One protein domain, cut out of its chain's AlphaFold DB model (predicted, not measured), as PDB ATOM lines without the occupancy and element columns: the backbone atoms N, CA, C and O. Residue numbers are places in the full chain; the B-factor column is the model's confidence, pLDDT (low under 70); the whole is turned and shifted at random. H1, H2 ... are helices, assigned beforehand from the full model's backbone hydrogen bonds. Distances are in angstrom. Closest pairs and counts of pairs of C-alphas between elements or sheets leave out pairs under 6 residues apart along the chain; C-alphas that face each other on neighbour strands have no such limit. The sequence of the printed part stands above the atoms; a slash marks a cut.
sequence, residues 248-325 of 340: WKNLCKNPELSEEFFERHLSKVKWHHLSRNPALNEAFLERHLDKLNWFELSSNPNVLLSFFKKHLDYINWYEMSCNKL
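What this domain is: This is residues 248 to 325 of the 340 residues of an uncharacterized protein of uncultured archaeon (UniProt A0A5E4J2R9). Read from residue 248 onward, the chain winds in stacked turns, a small solenoid in which short helices alternate between two rows. H1, H3, H5 and H7 make one row and H2, H4 and H6 the other, with the links crossing between the rows. The printed part has 78 residues with seven named helices, H1 to H7 in order, and no named strand; it is all helix by class, though 36 of the 78 residues are in named elements. It is compact, with a radius of gyration of the C-alphas of 11.7 A and spans of 31 by 22 by 16 A.

Where its parts are: Find C-alpha 248 at (-30.579, -2.656, 1.570), where H1 begins; it runs to residue 251. H2 is residues 259 to 264, 8.7 A long, and H3 is 271 to 274. H4, residues 282 to 287, begins at (-50.453, -10.247, -1.757) and is 8.8 A long. Then come H5, residues 294 to 298, and H6, residues 305 to 310, 8.9 A long. H7, residues 317 to 321, ends at (-50.020, -17.080, 17.185).

How they stand to each other: Start at H1, close to but not clearly touching H3; their closest C-alphas, Lys 249 and His 273, are 6.5 A apart. H3 is likewise close to H5, at His 272 and Glu 296, 6.7 A between C-alphas. H5 and H7 touch, with the C-alphas of Ser 298 and Met 320 closest at 5.0 A. H2 and H4 are close but not clearly touching, the C-alphas of Glu 259 and Phe 284 being closest at 6.6 A, and run the same way at a shallow tilt of 25 degrees. H4 and H6 are also close, at C-alphas 282 and 307, 6.5 A, the same way at 30 degrees, a shallow tilt. H5 and H6 are only just apart, at 8.2 A. In H2, H4, H5 and H7 every O i to N i+4 pair is within hydrogen-bond range, in H6 1 of 2; H1 and H3 are too short for such a pair.

The domain as a whole: The C-alphas of Arg 264 and Ser 321, the two farthest apart, are 33.3 A from each other. The printed part has no cut, and its links are short but not tight. Look for pLDDT under 70 at residues 305 to 306, 309, 312 and 315 to 325.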
ATOM      1  N   TRP A 248     -29.502  -1.772   2.049       95.56
ATOM      2  CA  TRP A 248     -30.579  -2.656   1.570       95.56
ATOM      3  C   TRP A 248     -31.332  -3.376   2.688       95.56
ATOM      4  O   TRP A 248     -32.526  -3.625   2.573       95.56
ATOM      5  N   LYS A 249     -30.660  -3.672   3.804       95.69
ATOM      6  CA  LYS A 249     -31.325  -4.195   5.003       95.69
ATOM      7  C   LYS A 249     -32.349  -3.204   5.560       95.69
ATOM      8  O   LYS A 249     -33.401  -3.641   6.015       95.69
ATOM      9  N   ASN A 250     -32.025  -1.912   5.573       95.25
ATOM     10  CA  ASN A 250     -32.913  -0.869   6.077       95.25
ATOM     11  C   ASN A 250     -34.011  -0.542   5.061       95.25
ATOM     12  O   ASN A 250     -35.168  -0.517   5.455       95.25
ATOM     13  N   LEU A 251     -33.669  -0.424   3.771       96.38
ATOM     14  CA  LEU A 251     -34.640  -0.234   2.689       96.38
ATOM     15  C   LEU A 251     -35.691  -1.353   2.698       96.38
ATOM     16  O   LEU A 251     -36.878  -1.078   2.750       96.38
ATOM     17  N   CYS A 252     -35.283  -2.624   2.792       96.25
ATOM     18  CA  CYS A 252     -36.234  -3.738   2.874       96.25
ATOM     19  C   CYS A 252     -37.150  -3.703   4.106       96.25
ATOM     20  O   CYS A 252     -38.144  -4.415   4.102       96.25
ATOM     21  N   LYS A 253     -36.841  -2.928   5.151       93.50
ATOM     22  CA  LYS A 253     -37.712  -2.742   6.325       93.50
ATOM     23  C   LYS A 253     -38.508  -1.438   6.283       93.50
ATOM     24  O   LYS A 253     -39.326  -1.231   7.173       93.50
ATOM     25  N   ASN A 254     -38.221  -0.553   5.330       94.12
ATOM     26  CA  ASN A 254     -38.838   0.759   5.251       94.12
ATOM     27  C   ASN A 254     -40.281   0.606   4.727       94.12
ATOM     28  O   ASN A 254     -40.446   0.074   3.625       94.12
ATOM     29  N   PRO A 255     -41.303   1.008   5.507       92.38
ATOM     30  CA  PRO A 255     -42.709   0.887   5.119       92.38
ATOM     31  C   PRO A 255     -43.122   1.824   3.975       92.38
ATOM     32  O   PRO A 255     -44.190   1.634   3.411       92.38
ATOM     33  N   GLU A 256     -42.296   2.812   3.626       93.62
ATOM     34  CA  GLU A 256     -42.618   3.814   2.599       93.62
ATOM     35  C   GLU A 256     -42.170   3.408   1.188       93.62
ATOM     36  O   GLU A 256     -42.407   4.136   0.227       93.62
ATOM     37  N   LEU A 257     -41.482   2.269   1.052       95.06
ATOM     38  CA  LEU A 257     -41.016   1.768  -0.240       95.06
ATOM     39  C   LEU A 257     -42.022   0.787  -0.832       95.06
ATOM     40  O   LEU A 257     -42.394  -0.197  -0.188       95.06
ATOM     41  N   SER A 258     -42.400   1.040  -2.081       95.00
ATOM     42  CA  SER A 258     -43.368   0.242  -2.827       95.00
ATOM     43  C   SER A 258     -42.830  -1.130  -3.236       95.00
ATOM     44  O   SER A 258     -41.622  -1.377  -3.336       95.00
ATOM     45  N   GLU A 259     -43.739  -2.045  -3.555       94.12
ATOM     46  CA  GLU A 259     -43.395  -3.289  -4.229       94.12
ATOM     47  C   GLU A 259     -42.708  -3.054  -5.583       94.12
ATOM     48  O   GLU A 259     -41.796  -3.809  -5.928       94.12
ATOM     49  N   GLU A 260     -43.074  -2.007  -6.334       95.62
ATOM     50  CA  GLU A 260     -42.448  -1.660  -7.614       95.62
ATOM     51  C   GLU A 260     -40.971  -1.302  -7.450       95.62
ATOM     52  O   GLU A 260     -40.138  -1.689  -8.278       95.62
ATOM     53  N   PHE A 261     -40.615  -0.595  -6.377       96.69
ATOM     54  CA  PHE A 261     -39.220  -0.347  -6.024       96.69
ATOM     55  C   PHE A 261     -38.448  -1.658  -5.847       96.69
ATOM     56  O   PHE A 261     -37.383  -1.852  -6.441       96.69
ATOM     57  N   PHE A 262     -38.987  -2.603  -5.073       96.69
ATOM     58  CA  PHE A 262     -38.312  -3.881  -4.847       96.69
ATOM     59  C   PHE A 262     -38.265  -4.754  -6.108       96.69
ATOM     60  O   PHE A 262     -37.258  -5.428  -6.343       96.69
ATOM     61  N   GLU A 263     -39.298  -4.706  -6.950       95.81
ATOM     62  CA  GLU A 263     -39.367  -5.428  -8.225       95.81
ATOM     63  C   GLU A 263     -38.274  -4.956  -9.203       95.81
ATOM     64  O   GLU A 263     -37.649  -5.766  -9.889       95.81
ATOM     65  N   ARG A 264     -37.948  -3.657  -9.210       96.12
ATOM     66  CA  ARG A 264     -36.840  -3.102 -10.011       96.12
ATOM     67  C   ARG A 264     -35.453  -3.517  -9.506       96.12
ATOM     68  O   ARG A 264     -34.474  -3.442 -10.251       96.12
ATOM     69  N   HIS A 265     -35.346  -3.984  -8.261       95.88
ATOM     70  CA  HIS A 265     -34.065  -4.216  -7.588       95.88
ATOM     71  C   HIS A 265     -33.927  -5.597  -6.924       95.88
ATOM     72  O   HIS A 265     -33.166  -5.760  -5.964       95.88
ATOM     73  N   LEU A 266     -34.594  -6.621  -7.467       95.94
ATOM     74  CA  LEU A 266     -34.666  -7.975  -6.893       95.94
ATOM     75  C   LEU A 266     -33.311  -8.596  -6.514       95.94
ATOM     76  O   LEU A 266     -33.231  -9.347  -5.544       95.94
ATOM     77  N   SER A 267     -32.237  -8.298  -7.252       95.56
ATOM     78  CA  SER A 267     -30.898  -8.847  -6.985       95.56
ATOM     79  C   SER A 267     -30.256  -8.308  -5.702       95.56
ATOM     80  O   SER A 267     -29.385  -8.962  -5.127       95.56
ATOM     81  N   LYS A 268     -30.676  -7.125  -5.237       95.62
ATOM     82  CA  LYS A 268     -30.141  -6.467  -4.036       95.62
ATOM     83  C   LYS A 268     -31.010  -6.709  -2.792       95.62
ATOM     84  O   LYS A 268     -30.519  -6.569  -1.667       95.62
ATOM     85  N   VAL A 269     -32.268  -7.115  -2.988       96.56
ATOM     86  CA  VAL A 269     -33.259  -7.378  -1.936       96.56
ATOM     87  C   VAL A 269     -32.740  -8.358  -0.879       96.56
ATOM     88  O   VAL A 269     -32.171  -9.411  -1.171       96.56
ATOM     89  N   LYS A 270     -32.983  -8.022   0.391       97.19
ATOM     90  CA  LYS A 270     -32.743  -8.899   1.541       97.19
ATOM     91  C   LYS A 270     -34.060  -9.541   1.967       97.19
ATOM     92  O   LYS A 270     -34.726  -9.037   2.865       97.19
ATOM     93  N   TRP A 271     -34.410 -10.661   1.333       96.25
ATOM     94  CA  TRP A 271     -35.722 -11.314   1.464       96.25
ATOM     95  C   TRP A 271     -36.157 -11.599   2.898       96.25
ATOM     96  O   TRP A 271     -37.285 -11.295   3.251       96.25
ATOM     97  N   HIS A 272     -35.250 -12.064   3.756       94.81
ATOM     98  CA  HIS A 272     -35.544 -12.250   5.180       94.81
ATOM     99  C   HIS A 272     -36.072 -10.969   5.856       94.81
ATOM    100  O   HIS A 272     -37.006 -11.029   6.645       94.81
ATOM    101  N   HIS A 273     -35.522  -9.796   5.530       95.12
ATOM    102  CA  HIS A 273     -36.020  -8.526   6.061       95.12
ATOM    103  C   HIS A 273     -37.267  -8.034   5.327       95.12
ATOM    104  O   HIS A 273     -38.174  -7.521   5.976       95.12
ATOM    105  N   LEU A 274     -37.312  -8.222   4.006       95.69
ATOM    106  CA  LEU A 274     -38.442  -7.817   3.180       95.69
ATOM    107  C   LEU A 274     -39.722  -8.571   3.567       95.69
ATOM    108  O   LEU A 274     -40.776  -7.963   3.631       95.69
ATOM    109  N   SER A 275     -39.645  -9.852   3.940       94.31
ATOM    110  CA  SER A 275     -40.810 -10.644   4.369       94.31
ATOM    111  C   SER A 275     -41.545 -10.079   5.593       94.31
ATOM    112  O   SER A 275     -42.708 -10.401   5.806       94.31
ATOM    113  N   ARG A 276     -40.911  -9.200   6.378       90.00
ATOM    114  CA  ARG A 276     -41.559  -8.465   7.478       90.00
ATOM    115  C   ARG A 276     -42.003  -7.058   7.141       90.00
ATOM    116  O   ARG A 276     -42.534  -6.375   8.013       90.00
ATOM    117  N   ASN A 277     -41.757  -6.612   5.917       92.25
ATOM    118  CA  ASN A 277     -42.127  -5.280   5.502       92.25
ATOM    119  C   ASN A 277     -43.661  -5.164   5.448       92.25
ATOM    120  O   ASN A 277     -44.312  -6.011   4.827       92.25
ATOM    121  N   PRO A 278     -44.245  -4.159   6.116       88.50
ATOM    122  CA  PRO A 278     -45.688  -3.959   6.138       88.50
ATOM    123  C   PRO A 278     -46.278  -3.492   4.796       88.50
ATOM    124  O   PRO A 278     -47.479  -3.631   4.605       88.50
ATOM    125  N   ALA A 279     -45.463  -2.963   3.879       89.25
ATOM    126  CA  ALA A 279     -45.912  -2.362   2.622       89.25
ATOM    127  C   ALA A 279     -46.266  -3.381   1.524       89.25
ATOM    128  O   ALA A 279     -46.822  -3.017   0.496       89.25
ATOM    129  N   LEU A 280     -45.931  -4.663   1.706       90.69
ATOM    130  CA  LEU A 280     -46.062  -5.656   0.638       90.69
ATOM    131  C   LEU A 280     -47.499  -6.131   0.452       90.69
ATOM    132  O   LEU A 280     -48.124  -6.649   1.379       90.69
ATOM    133  N   ASN A 281     -47.979  -6.065  -0.787       90.19
ATOM    134  CA  ASN A 281     -49.275  -6.617  -1.162       90.19
ATOM    135  C   ASN A 281     -49.214  -8.129  -1.479       90.19
ATOM    136  O   ASN A 281     -48.154  -8.690  -1.772       90.19
ATOM    137  N   GLU A 282     -50.374  -8.804  -1.467       89.81
ATOM    138  CA  GLU A 282     -50.453 -10.247  -1.757       89.81
ATOM    139  C   GLU A 282     -49.900 -10.598  -3.149       89.81
ATOM    140  O   GLU A 282     -49.237 -11.619  -3.298       89.81
ATOM    141  N   ALA A 283     -50.141  -9.769  -4.171       92.56
ATOM    142  CA  ALA A 283     -49.729 -10.069  -5.542       92.56
ATOM    143  C   ALA A 283     -48.202 -10.141  -5.690       92.56
ATOM    144  O   ALA A 283     -47.693 -11.016  -6.390       92.56
ATOM    145  N   PHE A 284     -47.468  -9.255  -5.016       94.25
ATOM    146  CA  PHE A 284     -46.012  -9.309  -4.946       94.25
ATOM    147  C   PHE A 284     -45.546 -10.583  -4.235       94.25
ATOM    148  O   PHE A 284     -44.678 -11.290  -4.746       94.25
ATOM    149  N   LEU A 285     -46.154 -10.919  -3.092       93.81
ATOM    150  CA  LEU A 285     -45.805 -12.124  -2.336       93.81
ATOM    151  C   LEU A 285     -46.025 -13.406  -3.161       93.81
ATOM    152  O   LEU A 285     -45.146 -14.261  -3.191       93.81
ATOM    153  N   GLU A 286     -47.150 -13.514  -3.877       93.94
ATOM    154  CA  GLU A 286     -47.478 -14.665  -4.738       93.94
ATOM    155  C   GLU A 286     -46.448 -14.864  -5.867       93.94
ATOM    156  O   GLU A 286     -46.147 -15.996  -6.241       93.94
ATOM    157  N   ARG A 287     -45.867 -13.783  -6.407       95.50
ATOM    158  CA  ARG A 287     -44.845 -13.876  -7.467       95.50
ATOM    159  C   ARG A 287     -43.487 -14.369  -6.969       95.50
ATOM    160  O   ARG A 287     -42.706 -14.861  -7.780       95.50
ATOM    161  N   HIS A 288     -43.199 -14.231  -5.674       95.75
ATOM    162  CA  HIS A 288     -41.867 -14.470  -5.101       95.75
ATOM    163  C   HIS A 288     -41.880 -15.454  -3.919       95.75
ATOM    164  O   HIS A 288     -40.997 -15.395  -3.063       95.75
ATOM    165  N   LEU A 289     -42.867 -16.362  -3.857       94.12
ATOM    166  CA  LEU A 289     -43.061 -17.325  -2.755       94.12
ATOM    167  C   LEU A 289     -41.803 -18.131  -2.407       94.12
ATOM    168  O   LEU A 289     -41.558 -18.420  -1.237       94.12
ATOM    169  N   ASP A 290     -41.003 -18.476  -3.416       94.31
ATOM    170  CA  ASP A 290     -39.777 -19.269  -3.298       94.31
ATOM    171  C   ASP A 290     -38.652 -18.540  -2.551       94.31
ATOM    172  O   ASP A 290     -37.745 -19.177  -2.016       94.31
ATOM    173  N   LYS A 291     -38.709 -17.205  -2.494       95.75
ATOM    174  CA  LYS A 291     -37.682 -16.365  -1.863       95.75
ATOM    175  C   LYS A 291     -38.086 -15.870  -0.480       95.75
ATOM    176  O   LYS A 291     -37.220 -15.431   0.279       95.75
ATOM    177  N   LEU A 292     -39.379 -15.894  -0.156       94.12
ATOM    178  CA  LEU A 292     -39.893 -15.370   1.106       94.12
ATOM    179  C   LEU A 292     -39.377 -16.177   2.301       94.12
ATOM    180  O   LEU A 292     -39.312 -17.405   2.290       94.12
ATOM    181  N   ASN A 293     -39.059 -15.467   3.381       94.38
ATOM    182  CA  ASN A 293     -38.834 -16.089   4.671       94.38
ATOM    183  C   ASN A 293     -40.178 -16.236   5.394       94.38
ATOM    184  O   ASN A 293     -40.709 -15.268   5.936       94.38
ATOM    185  N   TRP A 294     -40.713 -17.454   5.408       85.25
ATOM    186  CA  TRP A 294     -42.029 -17.744   5.975       85.25
ATOM    187  C   TRP A 294     -42.125 -17.595   7.491       85.25
ATOM    188  O   TRP A 294     -43.202 -17.283   7.996       85.25
ATOM    189  N   PHE A 295     -41.018 -17.766   8.215       84.38
ATOM    190  CA  PHE A 295     -40.971 -17.482   9.649       84.38
ATOM    191  C   PHE A 295     -41.248 -15.994   9.894       84.38
ATOM    192  O   PHE A 295     -42.200 -15.638  10.584       84.38
ATOM    193  N   GLU A 296     -40.489 -15.124   9.227       87.81
ATOM    194  CA  GLU A 296     -40.651 -13.675   9.345       87.81
ATOM    195  C   GLU A 296     -42.020 -13.224   8.803       87.81
ATOM    196  O   GLU A 296     -42.703 -12.428   9.447       87.81
ATOM    197  N   LEU A 297     -42.461 -13.781   7.669       86.81
ATOM    198  CA  LEU A 297     -43.762 -13.481   7.066       86.81
ATOM    199  C   LEU A 297     -44.925 -13.847   7.995       86.81
ATOM    200  O   LEU A 297     -45.865 -13.073   8.105       86.81
ATOM    201  N   SER A 298     -44.852 -14.980   8.704       77.00
ATOM    202  CA  SER A 298     -45.904 -15.413   9.644       77.00
ATOM    203  C   SER A 298     -46.092 -14.426  10.804       77.00
ATOM    204  O   SER A 298     -47.200 -14.268  11.313       77.00
ATOM    205  N   SER A 299     -45.030 -13.703  11.177       74.06
ATOM    206  CA  SER A 299     -45.078 -12.624  12.171       74.06
ATOM    207  C   SER A 299     -45.520 -11.263  11.601       74.06
ATOM    208  O   SER A 299     -45.642 -10.299  12.358       74.06
ATOM    209  N   ASN A 300     -45.716 -11.144  10.278       80.69
ATOM    210  CA  ASN A 300     -46.023  -9.877   9.616       80.69
ATOM    211  C   ASN A 300     -47.507  -9.511   9.800       80.69
ATOM    212  O   ASN A 300     -48.382 -10.213   9.288       80.69
ATOM    213  N   PRO A 301     -47.821  -8.409  10.500       72.50
ATOM    214  CA  PRO A 301     -49.198  -8.051  10.820       72.50
ATOM    215  C   PRO A 301     -50.015  -7.529   9.626       72.50
ATOM    216  O   PRO A 301     -51.230  -7.415   9.737       72.50
ATOM    217  N   ASN A 302     -49.385  -7.225   8.488       78.56
ATOM    218  CA  ASN A 302     -50.071  -6.638   7.327       78.56
ATOM    219  C   ASN A 302     -50.393  -7.659   6.234       78.56
ATOM    220  O   ASN A 302     -51.132  -7.355   5.299       78.56
ATOM    221  N   VAL A 303     -49.879  -8.886   6.350       79.94
ATOM    222  CA  VAL A 303     -50.217  -9.956   5.412       79.94
ATOM    223  C   VAL A 303     -51.573 -10.526   5.789       79.94
ATOM    224  O   VAL A 303     -51.769 -11.070   6.877       79.94
ATOM    225  N   LEU A 304     -52.523 -10.413   4.866       74.38
ATOM    226  CA  LEU A 304     -53.876 -10.880   5.102       74.38
ATOM    227  C   LEU A 304     -53.922 -12.397   5.246       74.38
ATOM    228  O   LEU A 304     -53.280 -13.169   4.537       74.38
ATOM    229  N   LEU A 305     -54.821 -12.852   6.105       64.12
ATOM    230  CA  LEU A 305     -55.012 -14.275   6.341       64.12
ATOM    231  C   LEU A 305     -55.530 -15.045   5.113       64.12
ATOM    232  O   LEU A 305     -55.397 -16.264   5.041       64.12
ATOM    233  N   SER A 306     -56.152 -14.355   4.149       68.44
ATOM    234  CA  SER A 306     -56.499 -14.920   2.834       68.44
ATOM    235  C   SER A 306     -55.284 -15.483   2.110       68.44
ATOM    236  O   SER A 306     -55.389 -16.564   1.534       68.44
ATOM    237  N   PHE A 307     -54.150 -14.793   2.184       81.19
ATOM    238  CA  PHE A 307     -52.890 -15.245   1.619       81.19
ATOM    239  C   PHE A 307     -52.409 -16.530   2.301       81.19
ATOM    240  O   PHE A 307     -52.245 -17.558   1.649       81.19
ATOM    241  N   PHE A 308     -52.293 -16.520   3.630       74.62
ATOM    242  CA  PHE A 308     -51.834 -17.684   4.397       74.62
ATOM    243  C   PHE A 308     -52.718 -18.925   4.208       74.62
ATOM    244  O   PHE A 308     -52.208 -20.038   4.148       74.62
ATOM    245  N   LYS A 309     -54.038 -18.762   4.033       66.81
ATOM    246  CA  LYS A 309     -54.953 -19.885   3.748       66.81
ATOM    247  C   LYS A 309     -54.619 -20.654   2.471       66.81
ATOM    248  O   LYS A 309     -54.946 -21.834   2.392       66.81
ATOM    249  N   LYS A 310     -54.002 -20.006   1.483       76.38
ATOM    250  CA  LYS A 310     -53.560 -20.667   0.249       76.38
ATOM    251  C   LYS A 310     -52.262 -21.456   0.452       76.38
ATOM    252  O   LYS A 310     -51.999 -22.379  -0.306       76.38
ATOM    253  N   HIS A 311     -51.499 -21.120   1.494       78.31
ATOM    254  CA  HIS A 311     -50.108 -21.535   1.703       78.31
ATOM    255  C   HIS A 311     -49.876 -22.121   3.104       78.31
ATOM    256  O   HIS A 311     -48.862 -21.851   3.745       78.31
ATOM    257  N   LEU A 312     -50.831 -22.920   3.596       65.69
ATOM    258  CA  LEU A 312     -50.841 -23.445   4.973       65.69
ATOM    259  C   LEU A 312     -49.579 -24.226   5.350       65.69
ATOM    260  O   LEU A 312     -49.151 -24.177   6.501       65.69
ATOM    261  N   ASP A 313     -48.992 -24.930   4.385       71.88
ATOM    262  CA  ASP A 313     -47.855 -25.826   4.613       71.88
ATOM    263  C   ASP A 313     -46.549 -25.073   4.911       71.88
ATOM    264  O   ASP A 313     -45.590 -25.666   5.400       71.88
ATOM    265  N   TYR A 314     -46.513 -23.764   4.653       71.69
ATOM    266  CA  TYR A 314     -45.336 -22.930   4.875       71.69
ATOM    267  C   TYR A 314     -45.414 -22.093   6.160       71.69
ATOM    268  O   TYR A 314     -44.420 -21.490   6.561       71.69
ATOM    269  N   ILE A 315     -46.575 -22.038   6.821       68.00
ATOM    270  CA  ILE A 315     -46.809 -21.165   7.979       68.00
ATOM    271  C   ILE A 315     -45.997 -21.632   9.189       68.00
ATOM    272  O   ILE A 315     -46.052 -22.796   9.589       68.00
ATOM    273  N   ASN A 316     -45.329 -20.688   9.853       67.56
ATOM    274  CA  ASN A 316     -44.863 -20.905  11.214       67.56
ATOM    275  C   ASN A 316     -45.997 -20.574  12.197       67.56
ATOM    276  O   ASN A 316     -46.290 -19.409  12.464       67.56
ATOM    277  N   TRP A 317     -46.652 -21.612  12.722       56.12
ATOM    278  CA  TRP A 317     -47.822 -21.468  13.595       56.12
ATOM    279  C   TRP A 317     -47.518 -20.778  14.926       56.12
ATOM    280  O   TRP A 317     -48.384 -20.084  15.457       56.12
ATOM    281  N   TYR A 318     -46.294 -20.924  15.438       53.88
ATOM    282  CA  TYR A 318     -45.856 -20.229  16.644       53.88
ATOM    283  C   TYR A 318     -45.820 -18.713  16.409       53.88
ATOM    284  O   TYR A 318     -46.525 -17.975  17.092       53.88
ATOM    285  N   GLU A 319     -45.117 -18.253  15.373       58.44
ATOM    286  CA  GLU A 319     -45.037 -16.824  15.036       58.44
ATOM    287  C   GLU A 319     -46.402 -16.231  14.667       58.44
ATOM    288  O   GLU A 319     -46.734 -15.117  15.078       58.44
ATOM    289  N   MET A 320     -47.233 -16.999  13.954       59.00
ATOM    290  CA  MET A 320     -48.606 -16.606  13.628       59.00
ATOM    291  C   MET A 320     -49.448 -16.372  14.890       59.00
ATOM    292  O   MET A 320     -50.222 -15.418  14.947       59.00
ATOM    293  N   SER A 321     -49.285 -17.212  15.919       53.50
ATOM    294  CA  SER A 321     -50.020 -17.080  17.185       53.50
ATOM    295  C   SER A 321     -49.647 -15.822  17.979       53.50
ATOM    296  O   SER A 321     -50.453 -15.322  18.763       53.50
ATOM    297  N   CYS A 322     -48.452 -15.272  17.746       52.44
ATOM    298  CA  CYS A 322     -47.957 -14.057  18.390       52.44
ATOM    299  C   CYS A 322     -48.260 -12.771  17.592       52.44
ATOM    300  O   CYS A 322     -47.905 -11.672  18.032       52.44
ATOM    301  N   ASN A 323     -48.902 -12.875  16.424       55.78
ATOM    302  CA  ASN A 323     -49.145 -11.748  15.527       55.78
ATOM    303  C   ASN A 323     -50.335 -10.878  15.995       55.78
ATOM    304  O   ASN A 323     -51.486 -11.310  16.041       55.78
ATOM    305  N   LYS A 324     -50.046  -9.611  16.328       49.97
ATOM    306  CA  LYS A 324     -50.980  -8.661  16.969       49.97
ATOM    307  C   LYS A 324     -52.145  -8.196  16.083       49.97
ATOM    308  O   LYS A 324     -53.152  -7.759  16.633       49.97
ATOM    309  N   LEU A 325     -52.012  -8.259  14.753       46.59
ATOM    310  CA  LEU A 325     -53.056  -7.887  13.784       46.59
ATOM    311  C   LEU A 325     -53.608  -9.116  13.054       46.59
ATOM    312  O   LEU A 325     -53.971  -9.025  11.889       46.59
TER     313      LEU A 325